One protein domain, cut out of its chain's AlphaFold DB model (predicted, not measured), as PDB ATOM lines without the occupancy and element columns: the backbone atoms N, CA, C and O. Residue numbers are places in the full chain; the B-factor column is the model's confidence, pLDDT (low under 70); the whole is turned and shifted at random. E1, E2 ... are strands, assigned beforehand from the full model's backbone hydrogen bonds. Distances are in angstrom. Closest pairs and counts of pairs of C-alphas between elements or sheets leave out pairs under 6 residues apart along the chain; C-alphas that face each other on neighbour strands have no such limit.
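What this domain is: This is residues 16 to 170 of the 170 residues of an uncharacterized protein of Blastopirellula sp (UniProt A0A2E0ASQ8). Two strongly twisted sheets lie face to face as a well-formed sandwich: E1, E11 and E3, with short E8 and E9 along one side of E3, make one, and E2, E10, E4 and E7 make the other. The small hairpin of E5 and E6 lies off one end of it, and the loop of residues 114 to 135 reaches far out from the body. The printed part has 155 residues with eleven named strands, E1 to E11 in chain order, and no named helix; under half of the residues, 64, are in named elements, and the class is all strand. Neighbour strands are antiparallel, the second sheet in the order E2, E10, E4, E7. The whole is compact, with a radius of gyration of the C-alphas of 15.8 A and spans of 45 by 41 by 24 A.

How they stand to each other: E1, residues 16 to 22, is antiparallel to E11, residues 162 to 169, with N 19 and O 165 3.0 A apart. On the other side of E11 is E3, residues 51 to 59, with N 57 and O 164 2.9 A apart. E3 bends by 62 degrees at residue 54; E9, residues 136 to 138, is beside residues 51 to 53, and E8, residues 111 to 113, beside residues 57 to 59, with N 53 to O 136 and N 58 to O 112 both 2.8 A. In the facing sheet, E2, residues 40 to 45, is an edge strand beside E10, residues 142 to 149, with N 42 and O 144 2.8 A apart. E4, residues 71 to 77, comes next, with N 75 and O 145 2.8 A apart, then edge strand E7, residues 97 to 103, with N 74 and O 100 2.8 A apart. The facing parts of the two sheets are 10.1 A centre to centre, their strands at 19 degrees. E5, residues 87 to 89, and E6, residues 92 to 94, form a hairpin, with N 87 and O 94 2.8 A apart; E6 runs on into E7 at 53 degrees.

Where its parts are: E1 begins at C-alpha 16, (150.044, 141.963, 110.915), and is 20.5 A long. E3 is 22.4 A, E4 19.4 A, E7 18.4 A and E10 21.9 A long. E11 is 22.0 A long and ends at C-alpha 169, (146.474, 136.572, 110.931).

The domain as a whole: The C-alphas farthest apart, those of Gln 126 and Thr 154, are 49.6 A apart. The printed part has no cut. The links E1 to E2, E3 to E4, E8 to E9 and E10 to E11 are long. The mean pLDDT of the printed part is 90.3; residues 122 to 131 are under 70.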
ATOM      1  N   VAL A  16     149.892 141.394 112.261       91.38
ATOM      2  CA  VAL A  16     150.044 141.963 110.915       91.38
ATOM      3  C   VAL A  16     151.201 141.302 110.170       91.38
ATOM      4  O   VAL A  16     152.200 140.914 110.781       91.38
ATOM      5  N   PHE A  17     151.083 141.206 108.850       92.50
ATOM      6  CA  PHE A  17     152.184 140.832 107.971       92.50
ATOM      7  C   PHE A  17     152.222 141.731 106.739       92.50
ATOM      8  O   PHE A  17     151.199 142.221 106.252       92.50
ATOM      9  N   HIS A  18     153.432 141.911 106.223       96.19
ATOM     10  CA  HIS A  18     153.683 142.556 104.949       96.19
ATOM     11  C   HIS A  18     154.911 141.904 104.332       96.19
ATOM     12  O   HIS A  18     156.025 142.090 104.812       96.19
ATOM     13  N   GLU A  19     154.686 141.107 103.295       95.62
ATOM     14  CA  GLU A  19     155.730 140.308 102.662       95.62
ATOM     15  C   GLU A  19     155.835 140.660 101.183       95.62
ATOM     16  O   GLU A  19     154.833 140.956 100.523       95.62
ATOM     17  N   VAL A  20     157.061 140.629 100.656       97.12
ATOM     18  CA  VAL A  20     157.348 140.928  99.250       97.12
ATOM     19  C   VAL A  20     158.230 139.835  98.662       97.12
ATOM     20  O   VAL A  20     159.302 139.533  99.182       97.12
ATOM     21  N   TYR A  21     157.803 139.284  97.530       97.38
ATOM     22  CA  TYR A  21     158.457 138.172  96.854       97.38
ATOM     23  C   TYR A  21     158.880 138.558  95.434       97.38
ATOM     24  O   TYR A  21     158.125 139.173  94.682       97.38
ATOM     25  N   SER A  22     160.087 138.156  95.036       96.00
ATOM     26  CA  SER A  22     160.552 138.270  93.648       96.00
ATOM     27  C   SER A  22     159.995 137.118  92.814       96.00
ATOM     28  O   SER A  22     160.234 135.961  93.144       96.00
ATOM     29  N   MET A  23     159.308 137.410  91.706       96.25
ATOM     30  CA  MET A  23     158.712 136.381  90.833       96.25
ATOM     31  C   MET A  23     159.637 135.928  89.687       96.25
ATOM     32  O   MET A  23     159.166 135.504  88.630       96.25
ATOM     33  N   ASN A  24     160.954 136.063  89.859       94.94
ATOM     34  CA  ASN A  24     161.948 135.721  88.831       94.94
ATOM     35  C   ASN A  24     161.944 134.219  88.520       94.94
ATOM     36  O   ASN A  24     161.814 133.833  87.357       94.94
ATOM     37  N   ASP A  25     161.993 133.401  89.571       93.81
ATOM     38  CA  ASP A  25     162.018 131.938  89.482       93.81
ATOM     39  C   ASP A  25     160.628 131.309  89.657       93.81
ATOM     40  O   ASP A  25     160.431 130.137  89.356       93.81
ATOM     41  N   ALA A  26     159.650 132.091  90.125       95.56
ATOM     42  CA  ALA A  26     158.319 131.595  90.434       95.56
ATOM     43  C   ALA A  26     157.486 131.405  89.165       95.56
ATOM     44  O   ALA A  26     156.821 132.348  88.742       95.56
ATOM     45  N   THR A  27     157.518 130.225  88.539       95.56
ATOM     46  CA  THR A  27     156.926 130.015  87.204       95.56
ATOM     47  C   THR A  27     155.924 128.864  87.113       95.56
ATOM     48  O   THR A  27     156.009 127.857  87.823       95.56
ATOM     49  N   ILE A  28     154.961 129.018  86.197       95.94
ATOM     50  CA  ILE A  28     154.004 127.984  85.791       95.94
ATOM     51  C   ILE A  28     153.666 128.110  84.297       95.94
ATOM     52  O   ILE A  28     153.666 129.214  83.756       95.94
ATOM     53  N   LEU A  29     153.378 126.993  83.619       94.88
ATOM     54  CA  LEU A  29     153.085 126.994  82.175       94.88
ATOM     55  C   LEU A  29     151.676 127.482  81.832       94.88
ATOM     56  O   LEU A  29     151.451 128.121  80.808       94.88
ATOM     57  N   GLN A  30     150.712 127.149  82.679       93.38
ATOM     58  CA  GLN A  30     149.302 127.426  82.451       93.38
ATOM     59  C   GLN A  30     148.604 127.729  83.775       93.38
ATOM     60  O   GLN A  30     149.204 127.595  84.840       93.38
ATOM     61  N   ILE A  31     147.350 128.172  83.693       94.44
ATOM     62  CA  ILE A  31     146.548 128.514  84.871       94.44
ATOM     63  C   ILE A  31     146.322 127.278  85.741       94.44
ATOM     64  O   ILE A  31     146.511 127.350  86.944       94.44
ATOM     65  N   ASP A  32     145.959 126.135  85.164       93.25
ATOM     66  CA  ASP A  32     145.786 124.922  85.960       93.25
ATOM     67  C   ASP A  32     147.136 124.282  86.287       93.25
ATOM     68  O   ASP A  32     147.972 124.027  85.418       93.25
ATOM     69  N   VAL A  33     147.352 123.985  87.567       93.62
ATOM     70  CA  VAL A  33     148.594 123.351  88.006       93.62
ATOM     71  C   VAL A  33     148.684 121.949  87.407       93.62
ATOM     72  O   VAL A  33     147.893 121.065  87.726       93.62
ATOM     73  N   SER A  34     149.687 121.729  86.559       90.62
ATOM     74  CA  SER A  34     149.974 120.435  85.941       90.62
ATOM     75  C   SER A  34     151.480 120.231  85.821       90.62
ATOM     76  O   SER A  34     152.184 121.148  85.401       90.62
ATOM     77  N   GLY A  35     151.966 119.023  86.104       88.44
ATOM     78  CA  GLY A  35     153.389 118.708  85.977       88.44
ATOM     79  C   GLY A  35     154.282 119.577  86.871       88.44
ATOM     80  O   GLY A  35     153.881 119.993  87.961       88.44
ATOM     81  N   THR A  36     155.512 119.820  86.417       92.62
ATOM     82  CA  THR A  36     156.498 120.629  87.143       92.62
ATOM     83  C   THR A  36     156.094 122.101  87.162       92.62
ATOM     84  O   THR A  36     155.639 122.652  86.164       92.62
ATOM     85  N   ASN A  37     156.293 122.750  88.301       94.88
ATOM     86  CA  ASN A  37     156.174 124.190  88.471       94.88
ATOM     87  C   ASN A  37     157.191 124.645  89.520       94.88
ATOM     88  O   ASN A  37     157.733 123.822  90.260       94.88
ATOM     89  N   PHE A  38     157.417 125.949  89.584       95.44
ATOM     90  CA  PHE A  38     158.317 126.562  90.553       95.44
ATOM     91  C   PHE A  38     157.577 127.603  91.392       95.44
ATOM     92  O   PHE A  38     158.140 128.631  91.734       95.44
ATOM     93  N   ALA A  39     156.293 127.376  91.690       96.62
ATOM     94  CA  ALA A  39     155.475 128.343  92.412       96.62
ATOM     95  C   ALA A  39     156.104 128.746  93.757       96.62
ATOM     96  O   ALA A  39     156.684 127.927  94.467       96.62
ATOM     97  N   GLN A  40     155.940 130.013  94.124       97.00
ATOM     98  CA  GLN A  40     156.405 130.569  95.387       97.00
ATOM     99  C   GLN A  40     155.327 130.406  96.459       97.00
ATOM    100  O   GLN A  40     154.182 130.818  96.258       97.00
ATOM    101  N   LEU A  41     155.703 129.868  97.621       97.00
ATOM    102  CA  LEU A  41     154.862 129.910  98.815       97.00
ATOM    103  C   LEU A  41     154.851 131.346  99.353       97.00
ATOM    104  O   LEU A  41     155.898 131.880  99.724       97.00
ATOM    105  N   VAL A  42     153.671 131.961  99.370       96.25
ATOM    106  CA  VAL A  42     153.457 133.357  99.785       96.25
ATOM    107  C   VAL A  42     152.977 133.427 101.225       96.25
ATOM    108  O   VAL A  42     153.411 134.275 101.991       96.25
ATOM    109  N   LEU A  43     152.072 132.528 101.612       95.38
ATOM    110  CA  LEU A  43     151.560 132.489 102.975       95.38
ATOM    111  C   LEU A  43     151.295 131.058 103.413       95.38
ATOM    112  O   LEU A  43     150.693 130.277 102.676       95.38
ATOM    113  N   ASN A  44     151.708 130.730 104.635       94.81
ATOM    114  CA  ASN A  44     151.487 129.419 105.223       94.81
ATOM    115  C   ASN A  44     150.585 129.501 106.462       94.81
ATOM    116  O   ASN A  44     151.034 129.874 107.549       94.81
ATOM    117  N   CYS A  45     149.329 129.087 106.292       94.06
ATOM    118  CA  CYS A  45     148.326 128.966 107.350       94.06
ATOM    119  C   CYS A  45     148.014 127.494 107.678       94.06
ATOM    120  O   CYS A  45     146.941 127.194 108.196       94.06
ATOM    121  N   THR A  46     148.909 126.543 107.368       92.12
ATOM    122  CA  THR A  46     148.641 125.110 107.622       92.12
ATOM    123  C   THR A  46     148.668 124.753 109.100       92.12
ATOM    124  O   THR A  46     147.799 124.024 109.570       92.12
ATOM    125  N   THR A  47     149.638 125.295 109.834       88.31
ATOM    126  CA  THR A  47     149.770 125.134 111.290       88.31
ATOM    127  C   THR A  47     149.360 126.386 112.058       88.31
ATOM    128  O   THR A  47     148.981 126.289 113.222       88.31
ATOM    129  N   ASN A  48     149.447 127.548 111.409       79.62
ATOM    130  CA  ASN A  48     149.065 128.839 111.970       79.62
ATOM    131  C   ASN A  48     147.554 129.069 111.846       79.62
ATOM    132  O   ASN A  48     146.822 128.238 111.303       79.62
ATOM    133  N   ASP A  49     147.089 130.200 112.359       86.81
ATOM    134  CA  ASP A  49     145.703 130.612 112.208       86.81
ATOM    135  C   ASP A  49     145.403 131.136 110.796       86.81
ATOM    136  O   ASP A  49     146.283 131.179 109.923       86.81
ATOM    137  N   GLY A  50     144.127 131.432 110.544       91.81
ATOM    138  CA  GLY A  50     143.704 131.940 109.246       91.81
ATOM    139  C   GLY A  50     144.331 133.304 108.980       91.81
ATOM    140  O   GLY A  50     144.859 133.953 109.880       91.81
ATOM    141  N   ALA A  51     144.296 133.747 107.732       93.31
ATOM    142  CA  ALA A  51     144.779 135.072 107.384       93.31
ATOM    143  C   ALA A  51     143.801 135.809 106.487       93.31
ATOM    144  O   ALA A  51     143.153 135.225 105.613       93.31
ATOM    145  N   ILE A  52     143.700 137.110 106.723       92.12
ATOM    146  CA  ILE A  52     143.005 138.047 105.858       92.12
ATOM    147  C   ILE A  52     144.058 138.887 105.150       92.12
ATOM    148  O   ILE A  52     144.970 139.422 105.775       92.12
ATOM    149  N   ILE A  53     143.947 138.964 103.833       93.38
ATOM    150  CA  ILE A  53     144.783 139.789 102.975       93.38
ATOM    151  C   ILE A  53     143.922 140.953 102.504       93.38
ATOM    152  O   ILE A  53     142.866 140.754 101.895       93.38
ATOM    153  N   GLU A  54     144.377 142.157 102.816       90.56
ATOM    154  CA  GLU A  54     143.690 143.403 102.480       90.56
ATOM    155  C   GLU A  54     144.170 143.957 101.144       90.56
ATOM    156  O   GLU A  54     143.393 144.586 100.430       90.56
ATOM    157  N   ASP A  55     145.430 143.694 100.795       93.44
ATOM    158  CA  ASP A  55     146.002 144.114  99.529       93.44
ATOM    159  C   ASP A  55     146.979 143.071  98.981       93.44
ATOM    160  O   ASP A  55     147.810 142.500  99.697       93.44
ATOM    161  N   ILE A  56     146.868 142.845  97.677       96.56
ATOM    162  CA  ILE A  56     147.826 142.097  96.869       96.56
ATOM    163  C   ILE A  56     148.223 143.037  95.752       96.56
ATOM    164  O   ILE A  56     147.376 143.429  94.948       96.56
ATOM    165  N   TYR A  57     149.501 143.367  95.668       97.44
ATOM    166  CA  TYR A  57     149.990 144.313  94.681       97.44
ATOM    167  C   TYR A  57     151.215 143.776  93.960       97.44
ATOM    168  O   TYR A  57     151.908 142.864  94.415       97.44
ATOM    169  N   THR A  58     151.497 144.371  92.811       97.94
ATOM    170  CA  THR A  58     152.728 144.138  92.069       97.94
ATOM    171  C   THR A  58     153.489 145.431  91.877       97.94
ATOM    172  O   THR A  58     152.887 146.486  91.688       97.94
ATOM    173  N   ILE A  59     154.817 145.341  91.905       97.62
ATOM    174  CA  ILE A  59     155.707 146.426  91.489       97.62
ATOM    175  C   ILE A  59     156.440 145.936  90.253       97.62
ATOM    176  O   ILE A  59     157.207 144.969  90.319       97.62
ATOM    177  N   SER A  60     156.187 146.579  89.118       97.06
ATOM    178  CA  SER A  60     156.831 146.186  87.871       97.06
ATOM    179  C   SER A  60     158.327 146.491  87.898       97.06
ATOM    180  O   SER A  60     158.764 147.545  88.366       97.06
ATOM    181  N   ARG A  61     159.123 145.556  87.379       95.75
ATOM    182  CA  ARG A  61     160.563 145.731  87.141       95.75
ATOM    183  C   ARG A  61     160.900 145.727  85.647       95.75
ATOM    184  O   ARG A  61     162.075 145.773  85.294       95.75
ATOM    185  N   GLY A  62     159.879 145.717  84.789       93.25
ATOM    186  CA  GLY A  62     159.990 145.717  83.336       93.25
ATOM    187  C   GLY A  62     158.925 144.846  82.678       93.25
ATOM    188  O   GLY A  62     158.043 144.293  83.336       93.25
ATOM    189  N   GLU A  63     159.044 144.717  81.364       93.12
ATOM    190  CA  GLU A  63     158.160 143.912  80.528       93.12
ATOM    191  C   GLU A  63     158.673 142.480  80.322       93.12
ATOM    192  O   GLU A  63     159.838 142.152  80.583       93.12
ATOM    193  N   VAL A  64     157.782 141.618  79.836       91.25
ATOM    194  CA  VAL A  64     158.135 140.292  79.322       91.25
ATOM    195  C   VAL A  64     159.109 140.459  78.152       91.25
ATOM    196  O   VAL A  64     158.952 141.360  77.330       91.25
ATOM    197  N   ASN A  65     160.107 139.578  78.033       82.88
ATOM    198  CA  ASN A  65     160.977 139.555  76.853       82.88
ATOM    199  C   ASN A  65     160.133 139.387  75.577       82.88
ATOM    200  O   ASN A  65     159.495 138.354  75.390       82.88
ATOM    201  N   GLY A  66     160.150 140.390  74.698       79.19
ATOM    202  CA  GLY A  66     159.298 140.427  73.500       79.19
ATOM    203  C   GLY A  66     158.043 141.298  73.632       79.19
ATOM    204  O   GLY A  66     157.280 141.383  72.672       79.19
ATOM    205  N   GLY A  67     157.868 141.976  74.767       86.06
ATOM    206  CA  GLY A  67     156.824 142.966  75.010       86.06
ATOM    207  C   GLY A  67     155.674 142.451  75.875       86.06
ATOM    208  O   GLY A  67     155.298 141.278  75.820       86.06
ATOM    209  N   GLY A  68     155.084 143.362  76.650       90.25
ATOM    210  CA  GLY A  68     153.860 143.129  77.416       90.25
ATOM    211  C   GLY A  68     154.062 142.856  78.908       90.25
ATOM    212  O   GLY A  68     155.170 142.830  79.441       90.25
ATOM    213  N   SER A  69     152.945 142.665  79.602       94.50
ATOM    214  CA  SER A  69     152.897 142.555  81.057       94.50
ATOM    215  C   SER A  69     153.051 141.127  81.565       94.50
ATOM    216  O   SER A  69     152.461 140.185  81.035       94.50
ATOM    217  N   TYR A  70     153.757 140.977  82.682       95.69
ATOM    218  CA  TYR A  70     153.775 139.726  83.428       95.69
ATOM    219  C   TYR A  70     152.439 139.478  84.135       95.69
ATOM    220  O   TYR A  70     151.908 140.365  84.806       95.69
ATOM    221  N   GLN A  71     151.938 138.246  84.052       95.56
ATOM    222  CA  GLN A  71     150.775 137.783  84.808       95.56
ATOM    223  C   GLN A  71     151.217 136.846  85.933       95.56
ATOM    224  O   GLN A  71     151.946 135.883  85.693       95.56
ATOM    225  N   ILE A  72     150.752 137.114  87.153       96.75
ATOM    226  CA  ILE A  72     150.960 136.269  88.329       96.75
ATOM    227  C   ILE A  72     149.630 135.621  88.688       96.75
ATOM    228  O   ILE A  72     148.653 136.313  88.972       96.75
ATOM    229  N   ASN A  73     149.610 134.296  88.713       96.88
ATOM    230  CA  ASN A  73     148.475 133.497  89.144       96.88
ATOM    231  C   ASN A  73     148.622 133.153  90.629       96.88
ATOM    232  O   ASN A  73     149.727 132.887  91.106       96.88
ATOM    233  N   LEU A  74     147.500 133.146  91.340       96.69
ATOM    234  CA  LEU A  74     147.393 132.852  92.762       96.69
ATOM    235  C   LEU A  74     146.659 131.526  92.955       96.69
ATOM    236  O   LEU A  74     145.668 131.248  92.271       96.69
ATOM    237  N   TYR A  75     147.117 130.741  93.929       96.94
ATOM    238  CA  TYR A  75     146.575 129.419  94.224       96.94
ATOM    239  C   TYR A  75     146.377 129.202  95.717       96.94
ATOM    240  O   TYR A  75     147.261 129.512  96.514       96.94
ATOM    241  N   LEU A  76     145.255 128.591  96.093       95.56
ATOM    242  CA  LEU A  76     145.089 128.007  97.420       95.56
ATOM    243  C   LEU A  76     145.435 126.524  97.375       95.56
ATOM    244  O   LEU A  76     144.902 125.794  96.544       95.56
ATOM    245  N   SER A  77     146.278 126.073  98.298       95.31
ATOM    246  CA  SER A  77     146.612 124.656  98.461       95.31
ATOM    247  C   SER A  77     146.590 124.241  99.931       95.31
ATOM    248  O   SER A  77     146.419 125.063 100.824       95.31
ATOM    249  N   ASN A  78     146.677 122.943 100.190       93.81
ATOM    250  CA  ASN A  78     147.032 122.369 101.490       93.81
ATOM    251  C   ASN A  78     148.502 121.897 101.533       93.81
ATOM    252  O   ASN A  78     148.939 121.365 102.550       93.81
ATOM    253  N   ASP A  79     149.251 122.077 100.442       94.12
ATOM    254  CA  ASP A  79     150.668 121.730 100.333       94.12
ATOM    255  C   ASP A  79     151.566 122.824 100.932       94.12
ATOM    256  O   ASP A  79     151.264 124.016 100.818       94.12
ATOM    257  N   THR A  80     152.691 122.428 101.532       93.94
ATOM    258  CA  THR A  80     153.671 123.340 102.160       93.94
ATOM    259  C   THR A  80     155.058 123.298 101.526       93.94
ATOM    260  O   THR A  80     155.861 124.193 101.773       93.94
ATOM    261  N   ASP A  81     155.346 122.274 100.729       93.25
ATOM    262  CA  ASP A  81     156.654 121.992 100.144       93.25
ATOM    263  C   ASP A  81     156.714 122.369  98.661       93.25
ATOM    264  O   ASP A  81     157.614 123.096  98.245       93.25
ATOM    265  N   PHE A  82     155.739 121.924  97.872       93.94
ATOM    266  CA  PHE A  82     155.569 122.321  96.477       93.94
ATOM    267  C   PHE A  82     154.099 122.279  96.069       93.94
ATOM    268  O   PHE A  82     153.312 121.491  96.592       93.94
ATOM    269  N   LEU A  83     153.729 123.116  95.101       95.44
ATOM    270  CA  LEU A  83     152.358 123.205  94.618       95.44
ATOM    271  C   LEU A  83     152.014 121.990  93.746       95.44
ATOM    272  O   LEU A  83     152.609 121.792  92.682       95.44
ATOM    273  N   ARG A  84     151.050 121.173  94.180       94.81
ATOM    274  CA  ARG A  84     150.577 120.003  93.423       94.81
ATOM    275  C   ARG A  84     149.339 120.336  92.588       94.81
ATOM    276  O   ARG A  84     148.610 121.263  92.938       94.81
ATOM    277  N   PRO A  85     149.057 119.580  91.513       94.75
ATOM    278  CA  PRO A  85     147.783 119.668  90.803       94.75
ATOM    279  C   PRO A  85     146.585 119.506  91.738       94.75
ATOM    280  O   PRO A  85     146.621 118.680  92.655       94.75
ATOM    281  N   ALA A  86     145.518 120.267  91.487       92.56
ATOM    282  CA  ALA A  86     144.278 120.106  92.228       92.56
ATOM    283  C   ALA A  86     143.724 118.684  92.046       92.56
ATOM    284  O   ALA A  86     143.625 118.165  90.933       92.56
ATOM    285  N   SER A  87     143.335 118.059  93.151       90.44
ATOM    286  CA  SER A  87     142.644 116.775  93.176       90.44
ATOM    287  C   SER A  87     141.428 116.884  94.080       90.44
ATOM    288  O   SER A  87     141.496 117.458  95.168       90.44
ATOM    289  N   GLN A  88     140.307 116.339  93.623       88.06
ATOM    290  CA  GLN A  88     139.058 116.335  94.364       88.06
ATOM    291  C   GLN A  88     138.694 114.903  94.748       88.06
ATOM    292  O   GLN A  88     138.496 114.049  93.886       88.06
ATOM    293  N   THR A  89     138.567 114.655  96.051       85.75
ATOM    294  CA  THR A  89     138.025 113.400  96.583       85.75
ATOM    295  C   THR A  89     136.773 113.727  97.390       85.75
ATOM    296  O   THR A  89     136.840 114.268  98.494       85.75
ATOM    297  N   GLY A  90     135.602 113.445  96.814       86.31
ATOM    298  CA  GLY A  90     134.323 113.880  97.378       86.31
ATOM    299  C   GLY A  90     134.211 115.410  97.413       86.31
ATOM    300  O   GLY A  90     134.393 116.071  96.395       86.31
ATOM    301  N   ASN A  91     133.927 115.973  98.591       83.44
ATOM    302  CA  ASN A  91     133.829 117.427  98.796       83.44
ATOM    303  C   ASN A  91     135.169 118.084  99.175       83.44
ATOM    304  O   ASN A  91     135.235 119.304  99.314       83.44
ATOM    305  N   ALA A  92     136.229 117.297  99.382       80.31
ATOM    306  CA  ALA A  92     137.543 117.817  99.732       80.31
ATOM    307  C   ALA A  92     138.357 118.095  98.463       80.31
ATOM    308  O   ALA A  92     138.571 117.194  97.649       80.31
ATOM    309  N   VAL A  93     138.826 119.335  98.322       85.00
ATOM    310  CA  VAL A  93     139.766 119.738  97.269       85.00
ATOM    311  C   VAL A  93     141.151 119.911  97.882       85.00
ATOM    312  O   VAL A  93     141.341 120.753  98.768       85.00
ATOM    313  N   THR A  94     142.103 119.112  97.416       88.88
ATOM    314  CA  THR A  94     143.528 119.166  97.772       88.88
ATOM    315  C   THR A  94     144.353 119.670  96.593       88.88
ATOM    316  O   THR A  94     143.884 119.601  95.460       88.88
ATOM    317  N   GLY A  95     145.576 120.131  96.835       91.75
ATOM    318  CA  GLY A  95     146.438 120.701  95.801       91.75
ATOM    319  C   GLY A  95     146.080 122.145  95.445       91.75
ATOM    320  O   GLY A  95     145.202 122.758  96.056       91.75
ATOM    321  N   GLY A  96     146.791 122.687  94.460       94.38
ATOM    322  CA  GLY A  96     146.707 124.070  94.007       94.38
ATOM    323  C   GLY A  96     145.455 124.364  93.195       94.38
ATOM    324  O   GLY A  96     145.372 124.013  92.021       94.38
ATOM    325  N   VAL A  97     144.512 125.066  93.813       94.75
ATOM    326  CA  VAL A  97     143.297 125.583  93.176       94.75
ATOM    327  C   VAL A  97     143.524 127.032  92.777       94.75
ATOM    328  O   VAL A  97     143.866 127.848  93.631       94.75
ATOM    329  N   TYR A  98     143.313 127.361  91.503       94.94
ATOM    330  CA  TYR A  98     143.386 128.738  91.022       94.94
ATOM    331  C   TYR A  98     142.317 129.612  91.688       94.94
ATOM    332  O   TYR A  98     141.138 129.255  91.717       94.94
ATOM    333  N   VAL A  99     142.728 130.764  92.215       93.88
ATOM    334  CA  VAL A  99     141.835 131.693  92.933       93.88
ATOM    335  C   VAL A  99     141.835 133.108  92.366       93.88
ATOM    336  O   VAL A  99     141.026 133.934  92.784       93.88
ATOM    337  N   GLY A 100     142.711 133.396  91.407       94.69
ATOM    338  CA  GLY A 100     142.782 134.694  90.753       94.69
ATOM    339  C   GLY A 100     144.164 134.987  90.196       94.69
ATOM    340  O   GLY A 100     145.116 134.237  90.400       94.69
ATOM    341  N   SER A 101     144.275 136.109  89.500       95.25
ATOM    342  CA  SER A 101     145.527 136.571  88.921       95.25
ATOM    343  C   SER A 101     145.647 138.080  89.035       95.25
ATOM    344  O   SER A 101     144.643 138.795  88.994       95.25
ATOM    345  N   ILE A 102     146.882 138.562  89.083       95.81
ATOM    346  CA  ILE A 102     147.217 139.975  88.959       95.81
ATOM    347  C   ILE A 102     148.176 140.163  87.786       95.81
ATOM    348  O   ILE A 102     149.150 139.427  87.632       95.81
ATOM    349  N   VAL A 103     147.872 141.141  86.935       96.06
ATOM    350  CA  VAL A 103     148.718 141.528  85.804       96.06
ATOM    351  C   VAL A 103     149.516 142.754  86.228       96.06
ATOM    352  O   VAL A 103     148.935 143.756  86.643       96.06
ATOM    353  N   ALA A 104     150.840 142.664  86.161       96.31
ATOM    354  CA  ALA A 104     151.718 143.783  86.469       96.31
ATOM    355  C   ALA A 104     151.709 144.825  85.339       96.31
ATOM    356  O   ALA A 104     151.318 144.545  84.208       96.31
ATOM    357  N   SER A 105     152.178 146.038  85.620       95.56
ATOM    358  CA  SER A 105     152.463 147.013  84.561       95.56
ATOM    359  C   SER A 105     153.697 146.593  83.748       95.56
ATOM    360  O   SER A 105     154.557 145.870  84.251       95.56
ATOM    361  N   ASP A 106     153.812 147.062  82.510       93.94
ATOM    362  CA  ASP A 106     155.039 146.988  81.705       93.94
ATOM    363  C   ASP A 106     156.027 148.134  82.025       93.94
ATOM    364  O   ASP A 106     157.206 148.061  81.678       93.94
ATOM    365  N   GLN A 107     155.581 149.167  82.752       94.19
ATOM    366  CA  GLN A 107     156.394 150.314  83.147       94.19
ATOM    367  C   GLN A 107     157.124 150.058  84.467       94.19
ATOM    368  O   GLN A 107     156.513 149.826  85.511       94.19
ATOM    369  N   VAL A 108     158.454 150.152  84.436       95.31
ATOM    370  CA  VAL A 108     159.316 149.946  85.608       95.31
ATOM    371  C   VAL A 108     158.928 150.891  86.749       95.31
ATOM    372  O   VAL A 108     158.823 152.102  86.568       95.31
ATOM    373  N   GLY A 109     158.764 150.338  87.950       95.25
ATOM    374  CA  GLY A 109     158.431 151.081  89.165       95.25
ATOM    375  C   GLY A 109     156.939 151.355  89.350       95.25
ATOM    376  O   GLY A 109     156.551 151.856  90.405       95.25
ATOM    377  N   THR A 110     156.090 151.008  88.380       97.31
ATOM    378  CA  THR A 110     154.643 151.170  88.518       97.31
ATOM    379  C   THR A 110     154.058 150.110  89.444       97.31
ATOM    380  O   THR A 110     154.327 148.912  89.309       97.31
ATOM    381  N   TRP A 111     153.234 150.583  90.375       96.88
ATOM    382  CA  TRP A 111     152.453 149.759  91.284       96.88
ATOM    383  C   TRP A 111     151.104 149.430  90.655       96.88
ATOM    384  O   TRP A 111     150.437 150.308  90.105       96.88
ATOM    385  N   VAL A 112     150.691 148.172  90.765       96.88
ATOM    386  CA  VAL A 112     149.347 147.723  90.392       96.88
ATOM    387  C   VAL A 112     148.772 146.941  91.558       96.88
ATOM    388  O   VAL A 112     149.373 145.959  91.986       96.88
ATOM    389  N   HIS A 113     147.613 147.366  92.054       95.25
ATOM    390  CA  HIS A 113     146.886 146.704  93.138       95.25
ATOM    391  C   HIS A 113     145.811 145.771  92.576       95.25
ATOM    392  O   HIS A 113     145.211 146.052  91.533       95.25
ATOM    393  N   SER A 114     145.547 144.665  93.265       92.25
ATOM    394  CA  SER A 114     144.505 143.718  92.878       92.25
ATOM    395  C   SER A 114     143.125 144.324  93.108       92.25
ATOM    396  O   SER A 114     142.721 144.602  94.232       92.25
ATOM    397  N   THR A 115     142.356 144.495  92.038       85.25
ATOM    398  CA  THR A 115     140.971 144.992  92.110       85.25
ATOM    399  C   THR A 115     139.935 143.864  92.155       85.25
ATOM    400  O   THR A 115     138.779 144.080  92.543       85.25
ATOM    401  N   ASN A 116     140.360 142.646  91.807       81.94
ATOM    402  CA  ASN A 116     139.536 141.447  91.665       81.94
ATOM    403  C   ASN A 116     139.680 140.519  92.877       81.94
ATOM    404  O   ASN A 116     139.988 139.337  92.743       81.94
ATOM    405  N   MET A 117     139.470 141.061  94.075       85.69
ATOM    406  CA  MET A 117     139.412 140.272  95.306       85.69
ATOM    407  C   MET A 117     137.959 139.932  95.679       85.69
ATOM    408  O   MET A 117     137.052 140.709  95.357       85.69
ATOM    409  N   PRO A 118     137.714 138.795  96.362       86.12
ATOM    410  CA  PRO A 118     136.385 138.437  96.844       86.12
ATOM    411  C   PRO A 118     135.785 139.513  97.752       86.12
ATOM    412  O   PRO A 118     136.493 140.202  98.490       86.12
ATOM    413  N   TYR A 119     134.458 139.631  97.734       83.25
ATOM    414  CA  TYR A 119     133.757 140.520  98.651       83.25
ATOM    415  C   TYR A 119     133.848 140.006 100.086       83.25
ATOM    416  O   TYR A 119     133.583 138.835 100.369       83.25
ATOM    417  N   SER A 120     134.151 140.915 101.003       79.50
ATOM    418  CA  SER A 120     134.008 140.680 102.426       79.50
ATOM    419  C   SER A 120     132.538 140.780 102.831       79.50
ATOM    420  O   SER A 120     131.734 141.513 102.255       79.50
ATOM    421  N   MET A 121     132.184 140.036 103.874       72.31
ATOM    422  CA  MET A 121     130.870 140.110 104.503       72.31
ATOM    423  C   MET A 121     130.698 141.326 105.427       72.31
ATOM    424  O   MET A 121     129.625 141.471 106.027       72.31
ATOM    425  N   ALA A 122     131.746 142.137 105.593       68.81
ATOM    426  CA  ALA A 122     131.709 143.354 106.386       68.81
ATOM    427  C   ALA A 122     130.852 144.429 105.685       68.81
ATOM    428  O   ALA A 122     131.030 144.663 104.486       68.81
ATOM    429  N   PRO A 123     129.915 145.079 106.398       62.06
ATOM    430  CA  PRO A 123     129.143 146.180 105.835       62.06
ATOM    431  C   PRO A 123     130.067 147.368 105.550       62.06
ATOM    432  O   PRO A 123     130.918 147.703 106.374       62.06
ATOM    433  N   VAL A 124     129.880 148.028 104.409       65.75
ATOM    434  CA  VAL A 124     130.571 149.291 104.119       65.75
ATOM    435  C   VAL A 124     129.795 150.415 104.807       65.75
ATOM    436  O   VAL A 124     128.566 150.468 104.678       65.75
ATOM    437  N   PRO A 125     130.456 151.310 105.562       58.56
ATOM    438  CA  PRO A 125     129.842 152.567 105.976       58.56
ATOM    439  C   PRO A 125     129.362 153.332 104.730       58.56
ATOM    440  O   PRO A 125     129.909 153.133 103.658       58.56
ATOM    441  N   GLN A 126     128.352 154.197 104.829       57.16
ATOM    442  CA  GLN A 126     127.732 154.906 103.687       57.16
ATOM    443  C   GLN A 126     128.680 155.882 102.939       57.16
ATOM    444  O   GLN A 126     128.465 157.093 102.958       57.16
ATOM    445  N   VAL A 127     129.735 155.393 102.285       56.78
ATOM    446  CA  VAL A 127     130.773 156.213 101.649       56.78
ATOM    447  C   VAL A 127     131.145 155.678 100.261       56.78
ATOM    448  O   VAL A 127     132.078 154.903 100.099       56.78
ATOM    449  N   GLY A 128     130.444 156.155  99.229       61.78
ATOM    450  CA  GLY A 128     130.932 156.122  97.842       61.78
ATOM    451  C   GLY A 128     130.278 155.106  96.899       61.78
ATOM    452  O   GLY A 128     129.197 154.591  97.165       61.78
ATOM    453  N   SER A 129     130.923 154.894  95.745       67.88
ATOM    454  CA  SER A 129     130.437 154.081  94.616       67.88
ATOM    455  C   SER A 129     130.733 152.580  94.724       67.88
ATOM    456  O   SER A 129     130.236 151.811  93.909       67.88
ATOM    457  N   GLU A 130     131.553 152.157  95.690       64.56
ATOM    458  CA  GLU A 130     131.873 150.747  95.937       64.56
ATOM    459  C   GLU A 130     130.994 150.210  97.071       64.56
ATOM    460  O   GLU A 130     131.087 150.642  98.218       64.56
ATOM    461  N   GLU A 131     130.118 149.260  96.748       65.31
ATOM    462  CA  GLU A 131     129.056 148.814  97.658       65.31
ATOM    463  C   GLU A 131     129.539 147.839  98.748       65.31
ATOM    464  O   GLU A 131     128.818 147.594  99.721       65.31
ATOM    465  N   LYS A 132     130.726 147.228  98.585       72.06
ATOM    466  CA  LYS A 132     131.247 146.155  99.456       72.06
ATOM    467  C   LYS A 132     132.766 146.215  99.609       72.06
ATOM    468  O   LYS A 132     133.478 146.356  98.619       72.06
ATOM    469  N   PHE A 133     133.265 146.016 100.834       78.12
ATOM    470  CA  PHE A 133     134.693 145.790 101.071       78.12
ATOM    471  C   PHE A 133     135.144 144.517 100.357       78.12
ATOM    472  O   PHE A 133     134.370 143.565 100.225       78.12
ATOM    473  N   LYS A 134     136.403 144.480  99.927       84.50
ATOM    474  CA  LYS A 134     137.032 143.301  99.330       84.50
ATOM    475  C   LYS A 134     138.216 142.884 100.187       84.50
ATOM    476  O   LYS A 134     138.942 143.741 100.676       84.50
ATOM    477  N   ALA A 135     138.371 141.585 100.384       87.88
ATOM    478  CA  ALA A 135     139.502 141.003 101.095       87.88
ATOM    479  C   ALA A 135     139.666 139.549 100.659       87.88
ATOM    480  O   ALA A 135     138.686 138.869 100.334       87.88
ATOM    481  N   PHE A 136     140.898 139.058 100.673       91.81
ATOM    482  CA  PHE A 136     141.189 137.671 100.354       91.81
ATOM    483  C   PHE A 136     141.429 136.870 101.637       91.81
ATOM    484  O   PHE A 136     142.315 137.183 102.425       91.81
ATOM    485  N   TYR A 137     140.632 135.825 101.854       91.50
ATOM    486  CA  TYR A 137     140.738 134.974 103.036       91.50
ATOM    487  C   TYR A 137     141.546 133.719 102.712       91.50
ATOM    488  O   TYR A 137     141.167 132.946 101.831       91.50
ATOM    489  N   VAL A 138     142.620 133.488 103.465       93.56
ATOM    490  CA  VAL A 138     143.360 132.224 103.488       93.56
ATOM    491  C   VAL A 138     142.884 131.434 104.710       93.56
ATOM    492  O   VAL A 138     143.180 131.821 105.843       93.56
ATOM    493  N   PRO A 139     142.112 130.348 104.530       92.00
ATOM    494  CA  PRO A 139     141.621 129.560 105.652       92.00
ATOM    495  C   PRO A 139     142.758 128.885 106.427       92.00
ATOM    496  O   PRO A 139     143.790 128.525 105.857       92.00
ATOM    497  N   LYS A 140     142.521 128.601 107.710       92.88
ATOM    498  CA  LYS A 140     143.371 127.682 108.475       92.88
ATOM    499  C   LYS A 140     143.451 126.322 107.776       92.88
ATOM    500  O   LYS A 140     142.455 125.827 107.245       92.88
ATOM    501  N   GLY A 141     144.634 125.718 107.769       92.56
ATOM    502  CA  GLY A 141     144.915 124.483 107.036       92.56
ATOM    503  C   GLY A 141     145.250 124.694 105.556       92.56
ATOM    504  O   GLY A 141     145.403 123.708 104.833       92.56
ATOM    505  N   ARG A 142     145.355 125.945 105.084       94.69
ATOM    506  CA  ARG A 142     145.685 126.272 103.688       94.69
ATOM    507  C   ARG A 142     146.965 127.090 103.565       94.69
ATOM    508  O   ARG A 142     147.452 127.696 104.514       94.69
ATOM    509  N   THR A 143     147.491 127.113 102.355       96.00
ATOM    510  CA  THR A 143     148.607 127.935 101.911       96.00
ATOM    511  C   THR A 143     148.186 128.763 100.707       96.00
ATOM    512  O   THR A 143     147.373 128.318  99.892       96.00
ATOM    513  N   LEU A 144     148.745 129.967 100.599       96.44
ATOM    514  CA  LEU A 144     148.670 130.793  99.402       96.44
ATOM    515  C   LEU A 144     149.978 130.649  98.632       96.44
ATOM    516  O   LEU A 144     151.058 130.869  99.185       96.44
ATOM    517  N   TRP A 145     149.862 130.321  97.354       97.81
ATOM    518  CA  TRP A 145     150.974 130.235  96.418       97.81
ATOM    519  C   TRP A 145     150.789 131.231  95.285       97.81
ATOM    520  O   TRP A 145     149.659 131.562  94.919       97.81
ATOM    521  N   ALA A 146     151.897 131.663  94.701       97.62
ATOM    522  CA  ALA A 146     151.902 132.511  93.523       97.62
ATOM    523  C   ALA A 146     152.904 132.008  92.486       97.62
ATOM    524  O   ALA A 146     153.993 131.548  92.828       97.62
ATOM    525  N   ALA A 147     152.549 132.114  91.211       97.19
ATOM    526  CA  ALA A 147     153.458 131.803  90.117       97.19
ATOM    527  C   ALA A 147     153.179 132.693  88.911       97.19
ATOM    528  O   ALA A 147     152.031 132.909  88.525       97.19
ATOM    529  N   ARG A 148     154.244 133.173  88.284       96.00
ATOM    530  CA  ARG A 148     154.211 133.871  87.007       96.00
ATOM    531  C   ARG A 148     153.894 132.888  85.889       96.00
ATOM    532  O   ARG A 148     154.576 131.872  85.742       96.00
ATOM    533  N   GLN A 149     152.899 133.203  85.073       94.75
ATOM    534  CA  GLN A 149     152.615 132.400  83.892       94.75
ATOM    535  C   GLN A 149     153.669 132.662  82.809       94.75
ATOM    536  O   GLN A 149     154.023 133.811  82.539       94.75
ATOM    537  N   THR A 150     154.195 131.599  82.205       93.00
ATOM    538  CA  THR A 150     155.247 131.657  81.181       93.00
ATOM    539  C   THR A 150     155.056 130.552  80.144       93.00
ATOM    540  O   THR A 150     154.449 129.528  80.433       93.00
ATOM    541  N   GLY A 151     155.598 130.734  78.937       89.62
ATOM    542  CA  GLY A 151     155.620 129.685  77.911       89.62
ATOM    543  C   GLY A 151     156.645 128.579  78.188       89.62
ATOM    544  O   GLY A 151     156.516 127.479  77.655       89.62
ATOM    545  N   ASN A 152     157.647 128.849  79.031       89.25
ATOM    546  CA  ASN A 152     158.699 127.904  79.391       89.25
ATOM    547  C   ASN A 152     159.111 128.066  80.865       89.25
ATOM    548  O   ASN A 152     159.430 129.163  81.321       89.25
ATOM    549  N   LEU A 153     159.116 126.960  81.618       87.56
ATOM    550  CA  LEU A 153     159.418 126.940  83.056       87.56
ATOM    551  C   LEU A 153     160.861 127.320  83.379       87.56
ATOM    552  O   LEU A 153     161.123 127.810  84.475       87.56
ATOM    553  N   THR A 154     161.791 127.085  82.450       83.50
ATOM    554  CA  THR A 154     163.211 127.404  82.646       83.50
ATOM    555  C   THR A 154     163.551 128.842  82.264       83.50
ATOM    556  O   THR A 154     164.726 129.206  82.289       83.50
ATOM    557  N   ASP A 155     162.556 129.653  81.889       80.69
ATOM    558  CA  ASP A 155     162.749 131.072  81.609       80.69
ATOM    559  C   ASP A 155     163.006 131.810  82.919       80.69
ATOM    560  O   ASP A 155     162.097 132.328  83.579       80.69
ATOM    561  N   ASN A 156     164.278 131.848  83.298       72.69
ATOM    562  CA  ASN A 156     164.716 132.683  84.390       72.69
ATOM    563  C   ASN A 156     164.866 134.114  83.875       72.69
ATOM    564  O   ASN A 156     165.658 134.390  82.970       72.69
ATOM    565  N   VAL A 157     164.065 135.018  84.424       89.50
ATOM    566  CA  VAL A 157     164.079 136.436  84.063       89.50
ATOM    567  C   VAL A 157     164.524 137.229  85.279       89.50
ATOM    568  O   VAL A 157     164.126 136.933  86.400       89.50
ATOM    569  N   SER A 158     165.339 138.257  85.076       91.62
ATOM    570  CA  SER A 158     165.818 139.114  86.167       91.62
ATOM    571  C   SER A 158     164.881 140.288  86.470       91.62
ATOM    572  O   SER A 158     165.071 140.976  87.474       91.62
ATOM    573  N   ASN A 159     163.869 140.505  85.627       93.19
ATOM    574  CA  ASN A 159     162.990 141.671  85.633       93.19
ATOM    575  C   ASN A 159     161.507 141.338  85.895       93.19
ATOM    576  O   ASN A 159     160.653 142.191  85.655       93.19
ATOM    577  N   ALA A 160     161.175 140.135  86.385       94.94
ATOM    578  CA  ALA A 160     159.787 139.812  86.739       94.94
ATOM    579  C   ALA A 160     159.281 140.787  87.814       94.94
ATOM    580  O   ALA A 160     160.087 141.289  88.590       94.94
ATOM    581  N   PRO A 161     157.979 141.059  87.943       96.94
ATOM    582  CA  PRO A 161     157.468 141.925  89.000       96.94
ATOM    583  C   PRO A 161     157.787 141.397  90.407       96.94
ATOM    584  O   PRO A 161     157.997 140.199  90.627       96.94
ATOM    585  N   LEU A 162     157.803 142.312  91.373       97.62
ATOM    586  CA  LEU A 162     157.689 141.963  92.787       97.62
ATOM    587  C   LEU A 162     156.211 141.752  93.113       97.62
ATOM    588  O   LEU A 162     155.390 142.560  92.686       97.62
ATOM    589  N   LEU A 163     155.885 140.712  93.874       98.06
ATOM    590  CA  LEU A 163     154.559 140.480  94.441       98.06
ATOM    591  C   LEU A 163     154.581 140.879  95.911       98.06
ATOM    592  O   LEU A 163     155.314 140.273  96.689       98.06
ATOM    593  N   GLY A 164     153.784 141.868  96.288       97.50
ATOM    594  CA  GLY A 164     153.566 142.235  97.677       97.50
ATOM    595  C   GLY A 164     152.213 141.753  98.174       97.50
ATOM    596  O   GLY A 164     151.223 141.802  97.442       97.50
ATOM    597  N   VAL A 165     152.177 141.295  99.421       96.75
ATOM    598  CA  VAL A 165     150.946 140.892 100.104       96.75
ATOM    599  C   VAL A 165     150.933 141.500 101.499       96.75
ATOM    600  O   VAL A 165     151.887 141.340 102.264       96.75
ATOM    601  N   GLN A 166     149.845 142.192 101.822       95.38
ATOM    602  CA  GLN A 166     149.643 142.850 103.108       95.38
ATOM    603  C   GLN A 166     148.342 142.372 103.753       95.38
ATOM    604  O   GLN A 166     147.298 142.266 103.100       95.38
ATOM    605  N   GLY A 167     148.397 142.118 105.057       93.12
ATOM    606  CA  GLY A 167     147.221 141.741 105.822       93.12
ATOM    607  C   GLY A 167     147.549 141.357 107.256       93.12
ATOM    608  O   GLY A 167     148.461 141.908 107.877       93.12
ATOM    609  N   GLY A 168     146.801 140.395 107.786       92.06
ATOM    610  CA  GLY A 168     147.026 139.893 109.130       92.06
ATOM    611  C   GLY A 168     146.423 138.521 109.407       92.06
ATOM    612  O   GLY A 168     145.512 138.067 108.717       92.06
ATOM    613  N   PHE A 169     146.965 137.853 110.420       90.62
ATOM    614  CA  PHE A 169     146.474 136.572 110.931       90.62
ATOM    615  C   PHE A 169     145.322 136.776 111.926       90.62
ATOM    616  O   PHE A 169     145.306 137.790 112.629       90.62
ATOM    617  N   PHE A 170     144.383 135.828 111.986       86.69
ATOM    618  CA  PHE A 170     143.209 135.827 112.868       86.69
ATOM    619  C   PHE A 170     142.827 134.417 113.327       86.69
ATOM    620  O   PHE A 170     143.032 133.465 112.536       86.69
TER     621      PHE A 170